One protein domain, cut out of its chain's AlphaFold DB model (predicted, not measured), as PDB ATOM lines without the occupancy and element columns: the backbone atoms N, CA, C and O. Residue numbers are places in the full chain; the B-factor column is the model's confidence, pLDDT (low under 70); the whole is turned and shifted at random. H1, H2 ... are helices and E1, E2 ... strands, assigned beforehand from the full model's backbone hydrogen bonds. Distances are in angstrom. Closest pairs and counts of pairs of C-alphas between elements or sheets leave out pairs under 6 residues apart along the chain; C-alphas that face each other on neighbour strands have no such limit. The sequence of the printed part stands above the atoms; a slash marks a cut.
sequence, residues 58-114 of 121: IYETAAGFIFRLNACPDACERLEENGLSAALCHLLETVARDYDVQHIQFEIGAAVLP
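What this domain is: This is residues 58 to 114 of the 121 residues of an uncharacterized protein of Erwinia typographi (UniProt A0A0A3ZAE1). A small three-stranded antiparallel sheet, E1, E2 and E3, makes one part of this domain, and a helical hairpin of H1 and H2 makes the other. The longer helix, H2, only grazes the sheet with its residues 92 to 96, while H1 packs on H2 and is not on the sheet. The printed part has 57 residues, with two named helices and three named strands in the chain order E1 E2 H1 H2 E3, and the sheet's order is E1, E2, E3. Its class is mixed, helices and strands. The whole is compact, with a radius of gyration of the C-alphas of 11.1 A, and rounded, spanning 28 by 24 by 21 A.

How they stand to each other: Begin with the inner strand of the sheet, E2, residues 64 to 68. On one edge find E1, residues 58 to 61, antiparallel to E2 at 151 degrees and forming a hairpin with it; N 59 and O 66 are within hydrogen-bond range at 2.8 A, and so are N 61 and O 64 at 2.8 A. On the other edge find E3, residues 103 to 107, antiparallel to E2 at 178 degrees, with N 67 and O 104 at 2.8 A and N 106 and O 65 at 2.8 A. Now look at H2, residues 86 to 99, which is on the sheet but only grazes it, with its residues 92 to 96; its closest C-alpha pair to E3 is Leu 92 and Ile 104, 7.8 A apart. H1, residues 75 to 81, touches H2 at a shallow tilt of 9 degrees, opposite ways, a helical hairpin whose closest C-alphas are those of Cys 76 and Cys 89, 5.2 A apart. H1 is not on the sheet and is apart from E1 and E3. In H1 and H2 every O i to N i+4 pair is within hydrogen-bond range.

Where its parts are: Find C-alpha 64 at (-14.690, -7.852, 24.057); from there E2 runs 13.9 A to C-alpha 68. E3 covers 13.1 A, ending at C-alpha 107 at (-19.295, -9.120, 23.883), and E1 covers 9.8 A from C-alpha 58 at (-11.894, 1.694, 20.421). H2 is the longest helix, 19.2 A from C-alpha 86 to C-alpha 99, and H1 covers 10.1 A.

The domain as a whole: The two C-alphas farthest apart are those of Pro 73 and Gly 109, at 28.6 A. The printed part runs from 58 to 114 with no cut. The links from E1 to E2, H1 to H2 and H2 to E3 are tight, and that from E2 to H1, with 6 residues, is short. The mean pLDDT of the printed part is 96.1, and no printed residue is under 70.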
ATOM      1  N   ILE A  58     -11.747   3.120  20.136       97.12
ATOM      2  CA  ILE A  58     -11.894   1.694  20.421       97.12
ATOM      3  C   ILE A  58     -11.521   1.479  21.887       97.12
ATOM      4  O   ILE A  58     -10.517   2.001  22.364       97.12
ATOM      5  N   TYR A  59     -12.334   0.723  22.614       96.25
ATOM      6  CA  TYR A  59     -12.082   0.415  24.015       96.25
ATOM      7  C   TYR A  59     -12.183  -1.081  24.244       96.25
ATOM      8  O   TYR A  59     -13.235  -1.676  24.005       96.25
ATOM      9  N   GLU A  60     -11.110  -1.675  24.748       96.44
ATOM     10  CA  GLU A  60     -11.142  -3.035  25.270       96.44
ATOM     11  C   GLU A  60     -11.980  -3.082  26.555       96.44
ATOM     12  O   GLU A  60     -11.968  -2.174  27.393       96.44
ATOM     13  N   THR A  61     -12.751  -4.149  26.698       95.75
ATOM     14  CA  THR A  61     -13.573  -4.449  27.868       95.75
ATOM     15  C   THR A  61     -13.183  -5.817  28.412       95.75
ATOM     16  O   THR A  61     -12.485  -6.586  27.761       95.75
ATOM     17  N   ALA A  62     -13.700  -6.186  29.585       91.38
ATOM     18  CA  ALA A  62     -13.440  -7.509  30.154       91.38
ATOM     19  C   ALA A  62     -13.965  -8.688  29.299       91.38
ATOM     20  O   ALA A  62     -13.643  -9.833  29.609       91.38
ATOM     21  N   ALA A  63     -14.802  -8.435  28.284       90.81
ATOM     22  CA  ALA A  63     -15.472  -9.470  27.500       90.81
ATOM     23  C   ALA A  63     -15.532  -9.169  25.986       90.81
ATOM     24  O   ALA A  63     -16.366  -9.755  25.298       90.81
ATOM     25  N   GLY A  64     -14.695  -8.263  25.468       96.31
ATOM     26  CA  GLY A  64     -14.690  -7.852  24.057       96.31
ATOM     27  C   GLY A  64     -14.354  -6.370  23.886       96.31
ATOM     28  O   GLY A  64     -13.580  -5.834  24.673       96.31
ATOM     29  N   PHE A  65     -14.974  -5.675  22.927       98.31
ATOM     30  CA  PHE A  65     -14.591  -4.306  22.540       98.31
ATOM     31  C   PHE A  65     -15.785  -3.373  22.325       98.31
ATOM     32  O   PHE A  65     -16.863  -3.801  21.921       98.31
ATOM     33  N   ILE A  66     -15.579  -2.073  22.531       97.81
ATOM     34  CA  ILE A  66     -16.515  -1.003  22.168       97.81
ATOM     35  C   ILE A  66     -15.891  -0.149  21.069       97.81
ATOM     36  O   ILE A  66     -14.797   0.374  21.243       97.81
ATOM     37  N   PHE A  67     -16.630   0.073  19.986       97.88
ATOM     38  CA  PHE A  67     -16.277   0.956  18.879       97.88
ATOM     39  C   PHE A  67     -17.173   2.191  18.889       97.88
ATOM     40  O   PHE A  67     -18.397   2.065  18.878       97.88
ATOM     41  N   ARG A  68     -16.579   3.388  18.847       96.12
ATOM     42  CA  ARG A  68     -17.270   4.661  18.599       96.12
ATOM     43  C   ARG A  68     -17.007   5.132  17.172       96.12
ATOM     44  O   ARG A  68     -16.125   5.951  16.927       96.12
ATOM     45  N   LEU A  69     -17.774   4.616  16.221       94.56
ATOM     46  CA  LEU A  69     -17.548   4.858  14.793       94.56
ATOM     47  C   LEU A  69     -17.735   6.333  14.402       94.56
ATOM     48  O   LEU A  69     -17.078   6.825  13.494       94.56
ATOM     49  N   ASN A  70     -18.566   7.085  15.128       91.88
ATOM     50  CA  ASN A  70     -18.727   8.529  14.914       91.88
ATOM     51  C   ASN A  70     -17.480   9.364  15.274       91.88
ATOM     52  O   ASN A  70     -17.394  10.520  14.867       91.88
ATOM     53  N   ALA A  71     -16.534   8.806  16.034       93.88
ATOM     54  CA  ALA A  71     -15.291   9.478  16.404       93.88
ATOM     55  C   ALA A  71     -14.162   9.270  15.374       93.88
ATOM     56  O   ALA A  71     -13.134   9.932  15.478       93.88
ATOM     57  N   CYS A  72     -14.353   8.384  14.388       94.25
ATOM     58  CA  CYS A  72     -13.354   8.040  13.376       94.25
ATOM     59  C   CYS A  72     -14.032   7.803  12.007       94.25
ATOM     60  O   CYS A  72     -14.501   6.697  11.737       94.25
ATOM     61  N   PRO A  73     -14.141   8.833  11.143       89.25
ATOM     62  CA  PRO A  73     -14.851   8.733   9.861       89.25
ATOM     63  C   PRO A  73     -14.279   7.699   8.878       89.25
ATOM     64  O   PRO A  73     -15.014   7.190   8.037       89.25
ATOM     65  N   ASP A  74     -12.988   7.400   8.986       93.56
ATOM     66  CA  ASP A  74     -12.205   6.457   8.181       93.56
ATOM     67  C   ASP A  74     -11.870   5.167   8.958       93.56
ATOM     68  O   ASP A  74     -10.901   4.474   8.657       93.56
ATOM     69  N   ALA A  75     -12.690   4.821   9.962       94.75
ATOM     70  CA  ALA A  75     -12.465   3.699  10.876       94.75
ATOM     71  C   ALA A  75     -12.097   2.382  10.180       94.75
ATOM     72  O   ALA A  75     -11.136   1.734  10.582       94.75
ATOM     73  N   CYS A  76     -12.858   1.972   9.161       96.00
ATOM     74  CA  CYS A  76     -12.665   0.663   8.533       96.00
ATOM     75  C   CYS A  76     -11.408   0.616   7.659       96.00
ATOM     76  O   CYS A  76     -10.676  -0.362   7.741       96.00
ATOM     77  N   GLU A  77     -11.101   1.687   6.920       96.19
ATOM     78  CA  GLU A  77      -9.845   1.813   6.165       96.19
ATOM     79  C   GLU A  77      -8.641   1.724   7.112       96.19
ATOM     80  O   GLU A  77      -7.766   0.879   6.930       96.19
ATOM     81  N   ARG A  78      -8.656   2.501   8.203       95.38
ATOM     82  CA  ARG A  78      -7.584   2.486   9.209       95.38
ATOM     83  C   ARG A  78      -7.423   1.123   9.881       95.38
ATOM     84  O   ARG A  78      -6.299   0.699  10.138       95.38
ATOM     85  N   LEU A  79      -8.523   0.439  10.191       97.12
ATOM     86  CA  LEU A  79      -8.492  -0.894  10.794       97.12
ATOM     87  C   LEU A  79      -7.938  -1.948   9.828       97.12
ATOM     88  O   LEU A  79      -7.091  -2.742  10.234       97.12
ATOM     89  N   GLU A  80      -8.354  -1.934   8.558       97.12
ATOM     90  CA  GLU A  80      -7.825  -2.851   7.538       97.12
ATOM     91  C   GLU A  80      -6.320  -2.642   7.319       97.12
ATOM     92  O   GLU A  80      -5.563  -3.613   7.272       97.12
ATOM     93  N   GLU A  81      -5.853  -1.389   7.264       96.81
ATOM     94  CA  GLU A  81      -4.423  -1.062   7.149       96.81
ATOM     95  C   GLU A  81      -3.591  -1.564   8.340       96.81
ATOM     96  O   GLU A  81      -2.399  -1.840   8.191       96.81
ATOM     97  N   ASN A  82      -4.223  -1.729   9.506       96.50
ATOM     98  CA  ASN A  82      -3.600  -2.247  10.725       96.50
ATOM     99  C   ASN A  82      -3.850  -3.749  10.948       96.50
ATOM    100  O   ASN A  82      -3.490  -4.287  11.995       96.50
ATOM    101  N   GLY A  83      -4.400  -4.447   9.950       97.62
ATOM    102  CA  GLY A  83      -4.498  -5.904   9.934       97.62
ATOM    103  C   GLY A  83      -5.825  -6.481  10.419       97.62
ATOM    104  O   GLY A  83      -5.915  -7.701  10.547       97.62
ATOM    105  N   LEU A  84      -6.850  -5.654  10.650       98.19
ATOM    106  CA  LEU A  84      -8.199  -6.154  10.907       98.19
ATOM    107  C   LEU A  84      -8.774  -6.816   9.648       98.19
ATOM    108  O   LEU A  84      -8.518  -6.391   8.518       98.19
ATOM    109  N   SER A  85      -9.566  -7.867   9.826       98.19
ATOM    110  CA  SER A  85     -10.147  -8.604   8.717       98.19
ATOM    111  C   SER A  85     -11.180  -7.769   7.956       98.19
ATOM    112  O   SER A  85     -12.058  -7.123   8.533       98.19
ATOM    113  N   ALA A  86     -11.154  -7.879   6.625       97.94
ATOM    114  CA  ALA A  86     -12.162  -7.264   5.759       97.94
ATOM    115  C   ALA A  86     -13.592  -7.740   6.088       97.94
ATOM    116  O   ALA A  86     -14.565  -7.028   5.853       97.94
ATOM    117  N   ALA A  87     -13.741  -8.949   6.645       98.06
ATOM    118  CA  ALA A  87     -15.033  -9.470   7.082       98.06
ATOM    119  C   ALA A  87     -15.599  -8.670   8.266       98.06
ATOM    120  O   ALA A  87     -16.777  -8.304   8.247       98.06
ATOM    121  N   LEU A  88     -14.763  -8.372   9.266       98.19
ATOM    122  CA  LEU A  88     -15.157  -7.569  10.415       98.19
ATOM    123  C   LEU A  88     -15.368  -6.102  10.025       98.19
ATOM    124  O   LEU A  88     -16.383  -5.524  10.407       98.19
ATOM    125  N   CYS A  89     -14.498  -5.520   9.195       98.19
ATOM    126  CA  CYS A  89     -14.708  -4.164   8.675       98.19
ATOM    127  C   CYS A  89     -16.020  -4.050   7.893       98.19
ATOM    128  O   CYS A  89     -16.827  -3.160   8.165       98.19
ATOM    129  N   HIS A  90     -16.321  -5.013   7.021       97.75
ATOM    130  CA  HIS A  90     -17.593  -5.034   6.304       97.75
ATOM    131  C   HIS A  90     -18.809  -5.111   7.248       97.75
ATOM    132  O   HIS A  90     -19.841  -4.482   6.979       97.75
ATOM    133  N   LEU A  91     -18.693  -5.845   8.364       97.88
ATOM    134  CA  LEU A  91     -19.720  -5.899   9.409       97.88
ATOM    135  C   LEU A  91     -19.913  -4.532  10.065       97.88
ATOM    136  O   LEU A  91     -21.051  -4.071  10.158       97.88
ATOM    137  N   LEU A  92     -18.827  -3.877  10.481       97.56
ATOM    138  CA  LEU A  92     -18.864  -2.548  11.096       97.56
ATOM    139  C   LEU A  92     -19.539  -1.527  10.171       97.56
ATOM    140  O   LEU A  92     -20.477  -0.847  10.592       97.56
ATOM    141  N   GLU A  93     -19.125  -1.462   8.901       97.06
ATOM    142  CA  GLU A  93     -19.702  -0.546   7.908       97.06
ATOM    143  C   GLU A  93     -21.187  -0.807   7.678       97.06
ATOM    144  O   GLU A  93     -21.994   0.122   7.617       97.06
ATOM    145  N   THR A  94     -21.563  -2.080   7.545       96.88
ATOM    146  CA  THR A  94     -22.950  -2.442   7.260       96.88
ATOM    147  C   THR A  94     -23.845  -2.158   8.457       96.88
ATOM    148  O   THR A  94     -24.937  -1.619   8.284       96.88
ATOM    149  N   VAL A  95     -23.383  -2.450   9.674       95.75
ATOM    150  CA  VAL A  95     -24.118  -2.123  10.899       95.75
ATOM    151  C   VAL A  95     -24.281  -0.610  11.046       95.75
ATOM    152  O   VAL A  95     -25.392  -0.137  11.285       95.75
ATOM    153  N   ALA A  96     -23.213   0.161  10.833       95.38
ATOM    154  CA  ALA A  96     -23.266   1.616  10.917       95.38
ATOM    155  C   ALA A  96     -24.238   2.222   9.897       95.38
ATOM    156  O   ALA A  96     -25.089   3.040  10.249       95.38
ATOM    157  N   ARG A  97     -24.146   1.788   8.636       95.44
ATOM    158  CA  ARG A  97     -24.939   2.327   7.527       95.44
ATOM    159  C   ARG A  97     -26.403   1.899   7.581       95.44
ATOM    160  O   ARG A  97     -27.284   2.743   7.449       95.44
ATOM    161  N   ASP A  98     -26.670   0.605   7.743       95.56
ATOM    162  CA  ASP A  98     -28.015   0.053   7.532       95.56
ATOM    163  C   ASP A  98     -28.882   0.128   8.800       95.56
ATOM    164  O   ASP A  98     -30.110   0.154   8.704       95.56
ATOM    165  N   TYR A  99     -28.257   0.213   9.981       93.00
ATOM    166  CA  TYR A  99     -28.948   0.339  11.270       93.00
ATOM    167  C   TYR A  99     -28.789   1.728  11.913       93.00
ATOM    168  O   TYR A  99     -29.310   1.941  13.010       93.00
ATOM    169  N   ASP A 100     -28.117   2.674  11.238       94.06
ATOM    170  CA  ASP A 100     -27.847   4.036  11.738       94.06
ATOM    171  C   ASP A 100     -27.097   4.022  13.089       94.06
ATOM    172  O   ASP A 100     -27.331   4.842  13.976       94.06
ATOM    173  N   VAL A 101     -26.227   3.025  13.287       96.12
ATOM    174  CA  VAL A 101     -25.520   2.773  14.551       96.12
ATOM    175  C   VAL A 101     -24.220   3.562  14.601       96.12
ATOM    176  O   VAL A 101     -23.402   3.511  13.689       96.12
ATOM    177  N   GLN A 102     -23.996   4.256  15.714       95.50
ATOM    178  CA  GLN A 102     -22.770   5.021  15.942       95.50
ATOM    179  C   GLN A 102     -21.808   4.283  16.871       95.50
ATOM    180  O   GLN A 102     -20.595   4.430  16.729       95.50
ATOM    181  N   HIS A 103     -22.335   3.494  17.813       96.38
ATOM    182  CA  HIS A 103     -21.544   2.704  18.755       96.38
ATOM    183  C   HIS A 103     -21.834   1.206  18.617       96.38
ATOM    184  O   HIS A 103     -22.991   0.790  18.662       96.38
ATOM    185  N   ILE A 104     -20.797   0.379  18.535       97.56
ATOM    186  CA  ILE A 104     -20.943  -1.082  18.507       97.56
ATOM    187  C   ILE A 104     -20.186  -1.662  19.694       97.56
ATOM    188  O   ILE A 104     -19.013  -1.358  19.877       97.56
ATOM    189  N   GLN A 105     -20.848  -2.485  20.499       97.75
ATOM    190  CA  GLN A 105     -20.206  -3.292  21.530       97.75
ATOM    191  C   GLN A 105     -20.181  -4.741  21.061       97.75
ATOM    192  O   GLN A 105     -21.225  -5.300  20.729       97.75
ATOM    193  N   PHE A 106     -19.002  -5.345  21.054       98.38
ATOM    194  CA  PHE A 106     -18.834  -6.777  20.905       98.38
ATOM    195  C   PHE A 106     -18.606  -7.408  22.270       98.38
ATOM    196  O   PHE A 106     -17.748  -6.952  23.021       98.38
ATOM    197  N   GLU A 107     -19.363  -8.456  22.584       97.38
ATOM    198  CA  GLU A 107     -19.295  -9.120  23.883       97.38
ATOM    199  C   GLU A 107     -19.404 -10.642  23.749       97.38
ATOM    200  O   GLU A 107     -20.188 -11.174  22.951       97.38
ATOM    201  N   ILE A 108     -18.627 -11.364  24.555       96.19
ATOM    202  CA  ILE A 108     -18.740 -12.817  24.694       96.19
ATOM    203  C   ILE A 108     -20.159 -13.175  25.158       96.19
ATOM    204  O   ILE A 108     -20.654 -12.685  26.168       96.19
ATOM    205  N   GLY A 109     -20.820 -14.068  24.418       93.69
ATOM    206  CA  GLY A 109     -22.174 -14.531  24.738       93.69
ATOM    207  C   GLY A 109     -23.306 -13.599  24.289       93.69
ATOM    208  O   GLY A 109     -24.473 -13.949  24.473       93.69
ATOM    209  N   ALA A 110     -22.999 -12.457  23.664       97.50
ATOM    210  CA  ALA A 110     -24.010 -11.625  23.019       97.50
ATOM    211  C   ALA A 110     -24.580 -12.276  21.747       97.50
ATOM    212  O   ALA A 110     -24.078 -13.283  21.236       97.50
ATOM    213  N   ALA A 111     -25.671 -11.697  21.242       97.50
ATOM    214  CA  ALA A 111     -26.395 -12.220  20.093       97.50
ATOM    215  C   ALA A 111     -25.583 -12.095  18.796       97.50
ATOM    216  O   ALA A 111     -24.984 -11.061  18.503       97.50
ATOM    217  N   VAL A 112     -25.613 -13.160  17.999       98.06
ATOM    218  CA  VAL A 112     -25.027 -13.193  16.659       98.06
ATOM    219  C   VAL A 112     -25.952 -12.463  15.686       98.06
ATOM    220  O   VAL A 112     -27.162 -12.704  15.693       98.06
ATOM    221  N   LEU A 113     -25.398 -11.619  14.818       97.31
ATOM    222  CA  LEU A 113     -26.128 -11.023  13.707       97.31
ATOM    223  C   LEU A 113     -26.286 -12.055  12.572       97.31
ATOM    224  O   LEU A 113     -25.289 -12.500  11.999       97.31
ATOM    225  N   PRO A 114     -27.521 -12.464  12.221       96.81
ATOM    226  CA  PRO A 114     -27.732 -13.487  11.202       96.81
ATOM    227  C   PRO A 114     -27.193 -13.072   9.830       96.81
ATOM    228  O   PRO A 114     -27.335 -11.924   9.418       96.81
TER     229      PRO A 114